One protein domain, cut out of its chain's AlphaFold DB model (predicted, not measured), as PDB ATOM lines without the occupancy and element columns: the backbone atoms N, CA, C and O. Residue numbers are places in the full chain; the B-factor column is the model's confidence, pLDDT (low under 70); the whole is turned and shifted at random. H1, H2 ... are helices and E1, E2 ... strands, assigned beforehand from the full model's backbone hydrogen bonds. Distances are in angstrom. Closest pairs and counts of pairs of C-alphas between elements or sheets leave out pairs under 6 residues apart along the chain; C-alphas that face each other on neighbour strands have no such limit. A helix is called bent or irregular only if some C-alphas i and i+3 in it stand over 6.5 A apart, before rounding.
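AT A GLANCE: This is residues 3 to 63 and 72 to 109 of the 112 residues of the protein "LysR_substrate domain-containing protein" of bioreactor metagenome (UniProt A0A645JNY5). This is a loose, open arrangement in two parts: a lobe with the short strand E1 and the helices H1 and H2, these two helices running side by side with little contact, and an arm in which H4 and H3 follow each other away from H2, with a corner between them. Two bare loops stick out, residues 8 to 13 and residues 78 to 84. The printed part has 99 residues, with one named strand and four named helices in the order E1, H1, H2, H3, H4. The class is mostly helix, though the named elements hold 41 residues, under half of the printed part. The whole is loose, with a radius of gyration of the C-alphas of 17.6 A and spans of 48 by 34 by 22 A.

HOW THE PARTS SIT: Begin at residues 3 to 4, which pair in parallel with residues 25 to 26 of E1, residues 24 to 26; E1 pairs with no named strand. A tight link of 2 residues leads on to H1, residues 29 to 37, where the closest C-alphas of the two elements, Val 26 and Lys 32, are 6.4 A apart. After a short link of 9 residues look for H2, residues 47 to 55, close to H1 but not clearly touching it: their closest C-alphas, Leu 33 and Val 50, are 7.7 A apart. H1 and H2 run the same way at a shallow tilt of 23 degrees. Past the cut you reach H3, residues 87 to 97, which is apart from H1 and H2. H4, residues 99 to 107, follows H3 after a tight link of 1 residue. H3 and H4 are close but not clearly touching, with Leu 96 and Arg 102 the closest C-alphas at 6.3 A. They run the same way at a steep tilt of 68 degrees, only just short of about perpendicular. H2 and H4 only just touch, with 3 pairs of C-alphas within 8 A, and only at their ends; their closest C-alphas, Gly 48 and Glu 107, are 4.5 A apart. Every O i to N i+4 pair is within hydrogen-bond range in H1, H3 and H4, while in H2 it is 3 of 5.

IN THESE COORDINATES: Find C-alpha 24 at (10.558, -6.170, -17.132), where E1 begins its 6.5 A. H1 measures 12.4 A. H2 spans 11.6 A and is irregular: C-alphas 49 and 52 are 7.7 A apart. H3, the longest helix by residues, runs 15.2 A from C-alpha 87 at (-27.704, -19.447, -34.102). H4 covers 12.0 A and ends at C-alpha 107, (-10.937, 2.669, -28.356).

THE WHOLE: The two C-alphas farthest apart are those of Gly 20 and Arg 87, 49.9 A. Residues 64 to 71 are not printed, and C-alphas 63 and 72 lie 21.2 A apart across this cut, which falls in the link from H2 to H3. Of the links that are printed whole, none is long. Look also at residues 3 to 23 and 72 to 86, two long stretches with no named element. The mean pLDDT of the printed part is 88.6, and no printed residue is under 70.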
ATOM      1  N   ALA A   3       7.441  -5.646 -21.063       88.31
ATOM      2  CA  ALA A   3       6.707  -6.650 -21.834       88.31
ATOM      3  C   ALA A   3       5.509  -7.177 -21.034       88.31
ATOM      4  O   ALA A   3       5.544  -7.176 -19.812       88.31
ATOM      5  N   VAL A   4       4.451  -7.611 -21.719       87.50
ATOM      6  CA  VAL A   4       3.271  -8.221 -21.083       87.50
ATOM      7  C   VAL A   4       3.348  -9.725 -21.303       87.50
ATOM      8  O   VAL A   4       3.570 -10.143 -22.441       87.50
ATOM      9  N   ALA A   5       3.186 -10.512 -20.242       86.81
ATOM     10  CA  ALA A   5       3.048 -11.960 -20.348       86.81
ATOM     11  C   ALA A   5       1.703 -12.327 -20.995       86.81
ATOM     12  O   ALA A   5       0.683 -11.698 -20.715       86.81
ATOM     13  N   ASP A   6       1.691 -13.348 -21.850       82.56
ATOM     14  CA  ASP A   6       0.455 -13.950 -22.343       82.56
ATOM     15  C   ASP A   6       0.119 -15.235 -21.567       82.56
ATOM     16  O   ASP A   6       0.945 -15.786 -20.843       82.56
ATOM     17  N   SER A   7      -1.124 -15.699 -21.686       80.81
ATOM     18  CA  SER A   7      -1.611 -16.914 -21.018       80.81
ATOM     19  C   SER A   7      -1.438 -18.187 -21.861       80.81
ATOM     20  O   SER A   7      -1.933 -19.256 -21.496       80.81
ATOM     21  N   GLY A   8      -0.766 -18.098 -23.011       79.25
ATOM     22  CA  GLY A   8      -0.521 -19.195 -23.931       79.25
ATOM     23  C   GLY A   8       0.478 -20.199 -23.368       79.25
ATOM     24  O   GLY A   8       1.656 -19.924 -23.193       79.25
ATOM     25  N   VAL A   9       0.012 -21.425 -23.143       73.38
ATOM     26  CA  VAL A   9       0.839 -22.499 -22.562       73.38
ATOM     27  C   VAL A   9       1.640 -23.267 -23.628       73.38
ATOM     28  O   VAL A   9       2.616 -23.942 -23.320       73.38
ATOM     29  N   ARG A  10       1.226 -23.202 -24.902       73.06
ATOM     30  CA  ARG A  10       1.726 -24.087 -25.976       73.06
ATOM     31  C   ARG A  10       2.699 -23.435 -26.961       73.06
ATOM     32  O   ARG A  10       3.239 -24.135 -27.812       73.06
ATOM     33  N   SER A  11       2.916 -22.126 -26.879       74.62
ATOM     34  CA  SER A  11       3.782 -21.395 -27.808       74.62
ATOM     35  C   SER A  11       4.670 -20.415 -27.058       74.62
ATOM     36  O   SER A  11       4.156 -19.518 -26.405       74.62
ATOM     37  N   ASN A  12       5.990 -20.516 -27.220       70.44
ATOM     38  CA  ASN A  12       6.945 -19.576 -26.619       70.44
ATOM     39  C   ASN A  12       7.192 -18.350 -27.524       70.44
ATOM     40  O   ASN A  12       8.330 -17.977 -27.806       70.44
ATOM     41  N   SER A  13       6.123 -17.789 -28.094       77.81
ATOM     42  CA  SER A  13       6.230 -16.702 -29.074       77.81
ATOM     43  C   SER A  13       6.255 -15.350 -28.376       77.81
ATOM     44  O   SER A  13       5.239 -14.890 -27.872       77.81
ATOM     45  N   SER A  14       7.399 -14.668 -28.401       79.38
ATOM     46  CA  SER A  14       7.507 -13.297 -27.899       79.38
ATOM     47  C   SER A  14       7.478 -12.275 -29.032       79.38
ATOM     48  O   SER A  14       8.140 -12.421 -30.062       79.38
ATOM     49  N   PHE A  15       6.749 -11.180 -28.827       77.50
ATOM     50  CA  PHE A  15       6.634 -10.112 -29.815       77.50
ATOM     51  C   PHE A  15       7.385  -8.857 -29.378       77.50
ATOM     52  O   PHE A  15       7.106  -8.270 -28.340       77.50
ATOM     53  N   GLY A  16       8.301  -8.397 -30.234       77.81
ATOM     54  CA  GLY A  16       8.965  -7.101 -30.064       77.81
ATOM     55  C   GLY A  16      10.169  -7.120 -29.124       77.81
ATOM     56  O   GLY A  16      10.777  -6.072 -28.951       77.81
ATOM     57  N   LEU A  17      10.535  -8.286 -28.580       82.50
ATOM     58  CA  LEU A  17      11.764  -8.481 -27.811       82.50
ATOM     59  C   LEU A  17      12.996  -8.504 -28.721       82.50
ATOM     60  O   LEU A  17      12.958  -9.049 -29.827       82.50
ATOM     61  N   VAL A  18      14.074  -7.894 -28.235       81.19
ATOM     62  CA  VAL A  18      15.418  -7.977 -28.810       81.19
ATOM     63  C   VAL A  18      16.269  -8.783 -27.837       81.19
ATOM     64  O   VAL A  18      16.229  -8.538 -26.633       81.19
ATOM     65  N   ASN A  19      17.014  -9.759 -28.354       81.00
ATOM     66  CA  ASN A  19      17.858 -10.615 -27.526       81.00
ATOM     67  C   ASN A  19      18.932  -9.788 -26.804       81.00
ATOM     68  O   ASN A  19      19.510  -8.876 -27.392       81.00
ATOM     69  N   GLY A  20      19.211 -10.133 -25.544       82.56
ATOM     70  CA  GLY A  20      20.247  -9.481 -24.734       82.56
ATOM     71  C   GLY A  20      19.842  -8.145 -24.102       82.56
ATOM     72  O   GLY A  20      20.683  -7.501 -23.487       82.56
ATOM     73  N   GLN A  21      18.583  -7.716 -24.236       85.19
ATOM     74  CA  GLN A  21      18.057  -6.543 -23.535       85.19
ATOM     75  C   GLN A  21      17.395  -6.943 -22.209       85.19
ATOM     76  O   GLN A  21      16.663  -7.929 -22.169       85.19
ATOM     77  N   ASP A  22      17.544  -6.118 -21.170       88.44
ATOM     78  CA  ASP A  22      16.770  -6.265 -19.934       88.44
ATOM     79  C   ASP A  22      15.263  -6.086 -20.182       88.44
ATOM     80  O   ASP A  22      14.798  -5.087 -20.763       88.44
ATOM     81  N   VAL A  23      14.480  -7.058 -19.713       91.75
ATOM     82  CA  VAL A  23      13.023  -7.094 -19.863       91.75
ATOM     83  C   VAL A  23      12.360  -7.133 -18.493       91.75
ATOM     84  O   VAL A  23      12.553  -8.069 -17.725       91.75
ATOM     85  N   LEU A  24      11.527  -6.128 -18.219       91.88
ATOM     86  CA  LEU A  24      10.558  -6.170 -17.132       91.88
ATOM     87  C   LEU A  24       9.262  -6.773 -17.672       91.88
ATOM     88  O   LEU A  24       8.597  -6.160 -18.512       91.88
ATOM     89  N   THR A  25       8.900  -7.958 -17.196       92.94
ATOM     90  CA  THR A  25       7.636  -8.607 -17.555       92.94
ATOM     91  C   THR A  25       6.551  -8.226 -16.555       92.94
ATOM     92  O   THR A  25       6.752  -8.337 -15.350       92.94
ATOM     93  N   VAL A  26       5.401  -7.789 -17.060       93.88
ATOM     94  CA  VAL A  26       4.201  -7.470 -16.276       93.88
ATOM     95  C   VAL A  26       3.023  -8.342 -16.719       93.88
ATOM     96  O   VAL A  26       3.048  -8.938 -17.797       93.88
ATOM     97  N   ASP A  27       1.981  -8.411 -15.898       92.12
ATOM     98  CA  ASP A  27       0.819  -9.288 -16.095       92.12
ATOM     99  C   ASP A  27      -0.279  -8.705 -17.001       92.12
ATOM    100  O   ASP A  27      -1.183  -9.419 -17.432       92.12
ATOM    101  N   SER A  28      -0.227  -7.405 -17.297       91.62
ATOM    102  CA  SER A  28      -1.316  -6.704 -17.971       91.62
ATOM    103  C   SER A  28      -0.838  -5.511 -18.793       91.62
ATOM    104  O   SER A  28       0.201  -4.894 -18.533       91.62
ATOM    105  N   MET A  29      -1.640  -5.133 -19.794       91.25
ATOM    106  CA  MET A  29      -1.369  -3.936 -20.595       91.25
ATOM    107  C   MET A  29      -1.460  -2.655 -19.756       91.25
ATOM    108  O   MET A  29      -0.698  -1.721 -19.995       91.25
ATOM    109  N   GLN A  30      -2.332  -2.637 -18.741       92.31
ATOM    110  CA  GLN A  30      -2.445  -1.522 -17.800       92.31
ATOM    111  C   GLN A  30      -1.154  -1.355 -16.994       92.31
ATOM    112  O   GLN A  30      -0.605  -0.259 -16.955       92.31
ATOM    113  N   ALA A  31      -0.604  -2.434 -16.423       94.50
ATOM    114  CA  ALA A  31       0.673  -2.367 -15.713       94.50
ATOM    115  C   ALA A  31       1.812  -1.882 -16.629       94.50
ATOM    116  O   ALA A  31       2.667  -1.099 -16.210       94.50
ATOM    117  N   LYS A  32       1.801  -2.280 -17.910       95.25
ATOM    118  CA  LYS A  32       2.785  -1.808 -18.892       95.25
ATOM    119  C   LYS A  32       2.642  -0.314 -19.186       95.25
ATOM    120  O   LYS A  32       3.660   0.367 -19.290       95.25
ATOM    121  N   LEU A  33       1.415   0.184 -19.323       95.06
ATOM    122  CA  LEU A  33       1.123   1.610 -19.481       95.06
ATOM    123  C   LEU A  33       1.641   2.414 -18.282       95.06
ATOM    124  O   LEU A  33       2.425   3.348 -18.446       95.06
ATOM    125  N   GLU A  34       1.267   1.993 -17.079       95.38
ATOM    126  CA  GLU A  34       1.642   2.626 -15.815       95.38
ATOM    127  C   GLU A  34       3.167   2.662 -15.604       95.38
ATOM    128  O   GLU A  34       3.713   3.670 -15.139       95.38
ATOM    129  N   ALA A  35       3.875   1.595 -15.985       96.12
ATOM    130  CA  ALA A  35       5.334   1.548 -15.943       96.12
ATOM    131  C   ALA A  35       5.977   2.559 -16.909       96.12
ATOM    132  O   ALA A  35       6.977   3.187 -16.562       96.12
ATOM    133  N   GLN A  36       5.401   2.747 -18.102       96.31
ATOM    134  CA  GLN A  36       5.903   3.723 -19.076       96.31
ATOM    135  C   GLN A  36       5.648   5.165 -18.632       96.31
ATOM    136  O   GLN A  36       6.560   5.982 -18.721       96.31
ATOM    137  N   ILE A  37       4.463   5.463 -18.090       96.38
ATOM    138  CA  ILE A  37       4.143   6.792 -17.537       96.38
ATOM    139  C   ILE A  37       5.113   7.162 -16.403       96.38
ATOM    140  O   ILE A  37       5.545   8.305 -16.303       96.38
ATOM    141  N   ARG A  38       5.512   6.187 -15.573       96.06
ATOM    142  CA  ARG A  38       6.493   6.380 -14.486       96.06
ATOM    143  C   ARG A  38       7.956   6.376 -14.947       96.06
ATOM    144  O   ARG A  38       8.845   6.505 -14.112       96.06
ATOM    145  N   GLY A  39       8.228   6.190 -16.238       95.00
ATOM    146  CA  GLY A  39       9.590   6.178 -16.779       95.00
ATOM    147  C   GLY A  39      10.405   4.916 -16.467       95.00
ATOM    148  O   GLY A  39      11.617   4.918 -16.655       95.00
ATOM    149  N   ILE A  40       9.769   3.823 -16.032       94.75
ATOM    150  CA  ILE A  40      10.446   2.553 -15.696       94.75
ATOM    151  C   ILE A  40      10.952   1.834 -16.961       94.75
ATOM    152  O   ILE A  40      11.858   1.002 -16.921       94.75
ATOM    153  N   GLY A  41      10.392   2.161 -18.125       91.75
ATOM    154  CA  GLY A  41      10.887   1.677 -19.405       91.75
ATOM    155  C   GLY A  41      10.064   2.193 -20.575       91.75
ATOM    156  O   GLY A  41       9.190   3.038 -20.423       91.75
ATOM    157  N   ALA A  42      10.337   1.649 -21.758       91.88
ATOM    158  CA  ALA A  42       9.620   1.951 -22.992       91.88
ATOM    159  C   ALA A  42       9.168   0.660 -23.689       91.88
ATOM    160  O   ALA A  42       9.667  -0.431 -23.385       91.88
ATOM    161  N   GLY A  43       8.235   0.787 -24.631       90.31
ATOM    162  CA  GLY A  43       7.763  -0.301 -25.483       90.31
ATOM    163  C   GLY A  43       6.492   0.079 -26.243       90.31
ATOM    164  O   GLY A  43       5.962   1.172 -26.087       90.31
ATOM    165  N   PHE A  44       5.974  -0.840 -27.055       90.25
ATOM    166  CA  PHE A  44       4.748  -0.606 -27.824       90.25
ATOM    167  C   PHE A  44       3.489  -0.713 -26.955       90.25
ATOM    168  O   PHE A  44       3.376  -1.644 -26.149       90.25
ATOM    169  N   LEU A  45       2.543   0.203 -27.172       90.44
ATOM    170  CA  LEU A  45       1.208   0.231 -26.570       90.44
ATOM    171  C   LEU A  45       0.146   0.496 -27.656       90.44
ATOM    172  O   LEU A  45       0.447   1.196 -28.629       90.44
ATOM    173  N   PRO A  46      -1.084  -0.038 -27.524       89.62
ATOM    174  CA  PRO A  46      -2.180   0.277 -28.439       89.62
ATOM    175  C   PRO A  46      -2.530   1.767 -28.401       89.62
ATOM    176  O   PRO A  46      -2.738   2.328 -27.327       89.62
ATOM    177  N   ARG A  47      -2.657   2.402 -29.574       88.56
ATOM    178  CA  ARG A  47      -2.928   3.847 -29.685       88.56
ATOM    179  C   ARG A  47      -4.191   4.275 -28.936       88.56
ATOM    180  O   ARG A  47      -4.160   5.282 -28.238       88.56
ATOM    181  N   GLY A  48      -5.260   3.482 -29.034       88.62
ATOM    182  CA  GLY A  48      -6.532   3.746 -28.359       88.62
ATOM    183  C   GLY A  48      -6.438   3.789 -26.832       88.62
ATOM    184  O   GLY A  48      -7.298   4.390 -26.214       88.62
ATOM    185  N   MET A  49      -5.396   3.204 -26.230       90.50
ATOM    186  CA  MET A  49      -5.190   3.174 -24.777       90.50
ATOM    187  C   MET A  49      -4.299   4.316 -24.270       90.50
ATOM    188  O   MET A  49      -4.319   4.639 -23.087       90.50
ATOM    189  N   VAL A  50      -3.484   4.913 -25.148       93.00
ATOM    190  CA  VAL A  50      -2.480   5.920 -24.762       93.00
ATOM    191  C   VAL A  50      -2.836   7.341 -25.172       93.00
ATOM    192  O   VAL A  50      -2.150   8.261 -24.740       93.00
ATOM    193  N   GLN A  51      -3.866   7.542 -26.002       92.31
ATOM    194  CA  GLN A  51      -4.128   8.842 -26.629       92.31
ATOM    195  C   GLN A  51      -4.267   9.972 -25.599       92.31
ATOM    196  O   GLN A  51      -3.562  10.967 -25.714       92.31
ATOM    197  N   ALA A  52      -5.049   9.774 -24.532       92.25
ATOM    198  CA  ALA A  52      -5.207  10.777 -23.474       92.25
ATOM    199  C   ALA A  52      -3.882  11.135 -22.771       92.25
ATOM    200  O   ALA A  52      -3.648  12.287 -22.416       92.25
ATOM    201  N   TYR A  53      -2.985  10.163 -22.598       94.62
ATOM    202  CA  TYR A  53      -1.683  10.365 -21.954       94.62
ATOM    203  C   TYR A  53      -0.662  11.018 -22.893       94.62
ATOM    204  O   TYR A  53       0.222  11.738 -22.429       94.62
ATOM    205  N   LEU A  54      -0.780  10.785 -24.205       95.25
ATOM    206  CA  LEU A  54      -0.023  11.517 -25.222       95.25
ATOM    207  C   LEU A  54      -0.470  12.981 -25.266       95.25
ATOM    208  O   LEU A  54       0.378  13.871 -25.250       95.25
ATOM    209  N   ASP A  55      -1.782  13.224 -25.270       95.31
ATOM    210  CA  ASP A  55      -2.362  14.571 -25.314       95.31
ATOM    211  C   ASP A  55      -1.994  15.381 -24.056       95.31
ATOM    212  O   ASP A  55      -1.710  16.573 -24.143       95.31
ATOM    213  N   ALA A  56      -1.917  14.720 -22.896       95.75
ATOM    214  CA  ALA A  56      -1.463  15.311 -21.636       95.75
ATOM    215  C   ALA A  56       0.069  15.481 -21.527       95.75
ATOM    216  O   ALA A  56       0.555  16.003 -20.525       95.75
ATOM    217  N   GLY A  57       0.846  15.010 -22.508       96.38
ATOM    218  CA  GLY A  57       2.313  15.075 -22.485       96.38
ATOM    219  C   GLY A  57       2.992  14.117 -21.497       96.38
ATOM    220  O   GLY A  57       4.197  14.220 -21.281       96.38
ATOM    221  N   LEU A  58       2.249  13.171 -20.913       96.56
ATOM    222  CA  LEU A  58       2.782  12.141 -20.009       96.56
ATOM    223  C   LEU A  58       3.533  11.040 -20.764       96.56
ATOM    224  O   LEU A  58       4.398  10.369 -20.206       96.56
ATOM    225  N   LEU A  59       3.198  10.846 -22.039       97.19
ATOM    226  CA  LEU A  59       3.889   9.938 -22.943       97.19
ATOM    227  C   LEU A  59       4.307  10.677 -24.212       97.19
ATOM    228  O   LEU A  59       3.692  11.654 -24.630       97.19
ATOM    229  N   VAL A  60       5.331  10.148 -24.879       95.56
ATOM    230  CA  VAL A  60       5.804  10.649 -26.171       95.56
ATOM    231  C   VAL A  60       5.986   9.495 -27.146       95.56
ATOM    232  O   VAL A  60       6.536   8.448 -26.809       95.56
ATOM    233  N   THR A  61       5.539   9.689 -28.388       93.88
ATOM    234  CA  THR A  61       5.750   8.692 -29.446       93.88
ATOM    235  C   THR A  61       7.190   8.767 -29.952       93.88
ATOM    236  O   THR A  61       7.729   9.853 -30.174       93.88
ATOM    237  N   ARG A  62       7.825   7.611 -30.165       91.38
ATOM    238  CA  ARG A  62       9.171   7.516 -30.742       91.38
ATOM    239  C   ARG A  62       9.137   6.772 -32.067       91.38
ATOM    240  O   ARG A  62       8.464   5.752 -32.194       91.38
ATOM    241  N   GLN A  63       9.875   7.298 -33.043       88.69
ATOM    242  CA  GLN A  63      10.108   6.607 -34.305       88.69
ATOM    243  C   GLN A  63      11.078   5.454 -34.063       88.69
ATOM    244  O   GLN A  63      12.088   5.612 -33.378       88.69
ATOM    245  N   ARG A  72      -3.569  -7.716 -36.891       83.25
ATOM    246  CA  ARG A  72      -4.947  -8.090 -37.205       83.25
ATOM    247  C   ARG A  72      -5.546  -8.786 -35.988       83.25
ATOM    248  O   ARG A  72      -5.011  -9.789 -35.527       83.25
ATOM    249  N   LEU A  73      -6.640  -8.239 -35.473       85.25
ATOM    250  CA  LEU A  73      -7.408  -8.862 -34.400       85.25
ATOM    251  C   LEU A  73      -8.406  -9.854 -34.999       85.25
ATOM    252  O   LEU A  73      -9.011  -9.591 -36.039       85.25
ATOM    253  N   HIS A  74      -8.566 -10.990 -34.331       88.12
ATOM    254  CA  HIS A  74      -9.464 -12.064 -34.735       88.12
ATOM    255  C   HIS A  74     -10.369 -12.441 -33.562       88.12
ATOM    256  O   HIS A  74      -9.933 -12.431 -32.412       88.12
ATOM    257  N   TYR A  75     -11.612 -12.810 -33.860       89.62
ATOM    258  CA  TYR A  75     -12.478 -13.496 -32.906       89.62
ATOM    259  C   TYR A  75     -12.245 -14.997 -33.037       89.62
ATOM    260  O   TYR A  75     -12.205 -15.518 -34.151       89.62
ATOM    261  N   ALA A  76     -12.096 -15.682 -31.910       88.75
ATOM    262  CA  ALA A  76     -11.904 -17.122 -31.870       88.75
ATOM    263  C   ALA A  76     -12.907 -17.749 -30.903       88.75
ATOM    264  O   ALA A  76     -13.209 -17.189 -29.849       88.75
ATOM    265  N   TRP A  77     -13.417 -18.917 -31.270       88.81
ATOM    266  CA  TRP A  77     -14.303 -19.731 -30.448       88.81
ATOM    267  C   TRP A  77     -13.973 -21.210 -30.679       88.81
ATOM    268  O   TRP A  77     -13.441 -21.566 -31.735       88.81
ATOM    269  N   PRO A  78     -14.261 -22.090 -29.710       84.94
ATOM    270  CA  PRO A  78     -14.017 -23.516 -29.870       84.94
ATOM    271  C   PRO A  78     -14.962 -24.126 -30.918       84.94
ATOM    272  O   PRO A  78     -16.163 -23.858 -30.923       84.94
ATOM    273  N   GLY A  79     -14.427 -24.983 -31.787       83.69
ATOM    274  CA  GLY A  79     -15.207 -25.736 -32.769       83.69
ATOM    275  C   GLY A  79     -14.397 -26.118 -34.013       83.69
ATOM    276  O   GLY A  79     -13.298 -25.604 -34.216       83.69
ATOM    277  N   PRO A  80     -14.912 -27.031 -34.856       77.62
ATOM    278  CA  PRO A  80     -14.274 -27.357 -36.124       77.62
ATOM    279  C   PRO A  80     -14.292 -26.144 -37.064       77.62
ATOM    280  O   PRO A  80     -15.331 -25.506 -37.228       77.62
ATOM    281  N   ALA A  81     -13.157 -25.870 -37.716       71.94
ATOM    282  CA  ALA A  81     -12.893 -24.655 -38.501       71.94
ATOM    283  C   ALA A  81     -13.898 -24.366 -39.638       71.94
ATOM    284  O   ALA A  81     -13.966 -23.241 -40.124       71.94
ATOM    285  N   HIS A  82     -14.683 -25.362 -40.055       74.81
ATOM    286  CA  HIS A  82     -15.606 -25.276 -41.191       74.81
ATOM    287  C   HIS A  82     -17.064 -25.573 -40.829       74.81
ATOM    288  O   HIS A  82     -17.881 -25.824 -41.713       74.81
ATOM    289  N   ARG A  83     -17.413 -25.573 -39.538       80.62
ATOM    290  CA  ARG A  83     -18.808 -25.738 -39.121       80.62
ATOM    291  C   ARG A  83     -19.445 -24.378 -38.888       80.62
ATOM    292  O   ARG A  83     -18.915 -23.566 -38.132       80.62
ATOM    293  N   THR A  84     -20.617 -24.169 -39.479       82.12
ATOM    294  CA  THR A  84     -21.450 -23.001 -39.185       82.12
ATOM    295  C   THR A  84     -21.728 -22.942 -37.678       82.12
ATOM    296  O   THR A  84     -22.179 -23.943 -37.107       82.12
ATOM    297  N   PRO A  85     -21.449 -21.811 -37.009       87.62
ATOM    298  CA  PRO A  85     -21.732 -21.668 -35.590       87.62
ATOM    299  C   PRO A  85     -23.240 -21.772 -35.318       87.62
ATOM    300  O   PRO A  85     -24.075 -21.490 -36.179       87.62
ATOM    301  N   GLY A  86     -23.609 -22.178 -34.100       91.38
ATOM    302  CA  GLY A  86     -25.011 -22.190 -33.676       91.38
ATOM    303  C   GLY A  86     -25.637 -20.789 -33.739       91.38
ATOM    304  O   GLY A  86     -24.932 -19.785 -33.638       91.38
ATOM    305  N   ARG A  87     -26.969 -20.710 -33.866       93.69
ATOM    306  CA  ARG A  87     -27.704 -19.447 -34.102       93.69
ATOM    307  C   ARG A  87     -27.355 -18.319 -33.123       93.69
ATOM    308  O   ARG A  87     -27.221 -17.178 -33.547       93.69
ATOM    309  N   ALA A  88     -27.177 -18.638 -31.841       94.50
ATOM    310  CA  ALA A  88     -26.822 -17.647 -30.826       94.50
ATOM    311  C   ALA A  88     -25.417 -17.056 -31.052       94.50
ATOM    312  O   ALA A  88     -25.254 -15.839 -31.049       94.50
ATOM    313  N   LEU A  89     -24.414 -17.905 -31.316       92.69
ATOM    314  CA  LEU A  89     -23.056 -17.451 -31.622       92.69
ATOM    315  C   LEU A  89     -23.019 -16.683 -32.946       92.69
ATOM    316  O   LEU A  89     -22.365 -15.651 -33.027       92.69
ATOM    317  N   GLN A  90     -23.764 -17.130 -33.959       92.44
ATOM    318  CA  GLN A  90     -23.873 -16.407 -35.224       92.44
ATOM    319  C   GLN A  90     -24.435 -14.992 -35.027       92.44
ATOM    320  O   GLN A  90     -23.854 -14.035 -35.532       92.44
ATOM    321  N   TRP A  91     -25.526 -14.851 -34.265       94.31
ATOM    322  CA  TRP A  91     -26.091 -13.545 -33.927       94.31
ATOM    323  C   TRP A  91     -25.072 -12.661 -33.199       94.31
ATOM    324  O   TRP A  91     -24.912 -11.491 -33.545       94.31
ATOM    325  N   TRP A  92     -24.336 -13.228 -32.239       94.00
ATOM    326  CA  TRP A  92     -23.318 -12.490 -31.494       94.00
ATOM    327  C   TRP A  92     -22.160 -12.025 -32.380       94.00
ATOM    328  O   TRP A  92     -21.752 -10.867 -32.300       94.00
ATOM    329  N   LEU A  93     -21.665 -12.886 -33.272       93.00
ATOM    330  CA  LEU A  93     -20.631 -12.517 -34.238       93.00
ATOM    331  C   LEU A  93     -21.102 -11.365 -35.130       93.00
ATOM    332  O   LEU A  93     -20.350 -10.415 -35.318       93.00
ATOM    333  N   THR A  94     -22.359 -11.366 -35.579       93.94
ATOM    334  CA  THR A  94     -22.928 -10.230 -36.321       93.94
ATOM    335  C   THR A  94     -22.918  -8.931 -35.502       93.94
ATOM    336  O   THR A  94     -22.588  -7.875 -36.040       93.94
ATOM    337  N   GLN A  95     -23.207  -8.982 -34.195       94.19
ATOM    338  CA  GLN A  95     -23.099  -7.795 -33.329       94.19
ATOM    339  C   GLN A  95     -21.648  -7.318 -33.171       94.19
ATOM    340  O   GLN A  95     -21.394  -6.112 -33.168       94.19
ATOM    341  N   LEU A  96     -20.692  -8.248 -33.075       93.25
ATOM    342  CA  LEU A  96     -19.258  -7.942 -33.017       93.25
ATOM    343  C   LEU A  96     -18.701  -7.426 -34.350       93.25
ATOM    344  O   LEU A  96     -17.707  -6.706 -34.359       93.25
ATOM    345  N   GLU A  97     -19.309  -7.780 -35.480       92.00
ATOM    346  CA  GLU A  97     -18.916  -7.291 -36.805       92.00
ATOM    347  C   GLU A  97     -19.332  -5.843 -37.065       92.00
ATOM    348  O   GLU A  97     -18.704  -5.174 -37.890       92.00
ATOM    349  N   SER A  98     -20.327  -5.337 -36.329       94.75
ATOM    350  CA  SER A  98     -20.762  -3.944 -36.412       94.75
ATOM    351  C   SER A  98     -19.578  -2.978 -36.239       94.75
ATOM    352  O   SER A  98     -18.853  -3.067 -35.238       94.75
ATOM    353  N   PRO A  99     -19.386  -2.008 -37.157       93.00
ATOM    354  CA  PRO A  99     -18.313  -1.020 -37.053       93.00
ATOM    355  C   PRO A  99     -18.311  -0.263 -35.722       93.00
ATOM    356  O   PRO A  99     -17.246  -0.012 -35.160       93.00
ATOM    357  N   ALA A 100     -19.496   0.056 -35.192       93.62
ATOM    358  CA  ALA A 100     -19.636   0.742 -33.912       93.62
ATOM    359  C   ALA A 100     -19.102  -0.113 -32.752       93.62
ATOM    360  O   ALA A 100     -18.317   0.376 -31.938       93.62
ATOM    361  N   THR A 101     -19.466  -1.398 -32.710       92.44
ATOM    362  CA  THR A 101     -19.001  -2.340 -31.682       92.44
ATOM    363  C   THR A 101     -17.492  -2.549 -31.770       92.44
ATOM    364  O   THR A 101     -16.798  -2.450 -30.760       92.44
ATOM    365  N   ARG A 102     -16.957  -2.771 -32.979       91.44
ATOM    366  CA  ARG A 102     -15.508  -2.925 -33.194       91.44
ATOM    367  C   ARG A 102     -14.732  -1.709 -32.716       91.44
ATOM    368  O   ARG A 102     -13.749  -1.860 -31.999       91.44
ATOM    369  N   LYS A 103     -15.188  -0.511 -33.089       89.50
ATOM    370  CA  LYS A 103     -14.575   0.746 -32.655       89.50
ATOM    371  C   LYS A 103     -14.597   0.867 -31.131       89.50
ATOM    372  O   LYS A 103     -13.561   1.121 -30.527       89.50
ATOM    373  N   ALA A 104     -15.745   0.606 -30.505       89.00
ATOM    374  CA  ALA A 104     -15.881   0.661 -29.053       89.00
ATOM    375  C   ALA A 104     -14.917  -0.299 -28.336       89.00
ATOM    376  O   ALA A 104     -14.284   0.108 -27.367       89.00
ATOM    377  N   LEU A 105     -14.757  -1.531 -28.828       88.56
ATOM    378  CA  LEU A 105     -13.831  -2.517 -28.256       88.56
ATOM    379  C   LEU A 105     -12.349  -2.127 -28.402       88.56
ATOM    380  O   LEU A 105     -11.534  -2.561 -27.595       88.56
ATOM    381  N   MET A 106     -11.996  -1.341 -29.423       86.81
ATOM    382  CA  MET A 106     -10.612  -0.924 -29.694       86.81
ATOM    383  C   MET A 106     -10.226   0.425 -29.074       86.81
ATOM    384  O   MET A 106      -9.038   0.723 -28.969       86.81
ATOM    385  N   GLU A 107     -11.199   1.274 -28.740       85.56
ATOM    386  CA  GLU A 107     -10.937   2.669 -28.356       85.56
ATOM    387  C   GLU A 107     -11.439   3.025 -26.948       85.56
ATOM    388  O   GLU A 107     -10.893   3.933 -26.322       85.56
ATOM    389  N   ASN A 108     -12.431   2.318 -26.391       76.69
ATOM    390  CA  ASN A 108     -12.964   2.632 -25.058       76.69
ATOM    391  C   ASN A 108     -12.160   1.966 -23.931       76.69
ATOM    392  O   ASN A 108     -12.718   1.253 -23.101       76.69
ATOM    393  N   HIS A 109     -10.857   2.225 -23.861       72.69
ATOM    394  CA  HIS A 109     -10.012   1.718 -22.770       72.69
ATOM    395  C   HIS A 109     -10.158   2.510 -21.458       72.69
ATOM    396  O   HIS A 109      -9.707   2.056 -20.414       72.69
TER     397      HIS A 109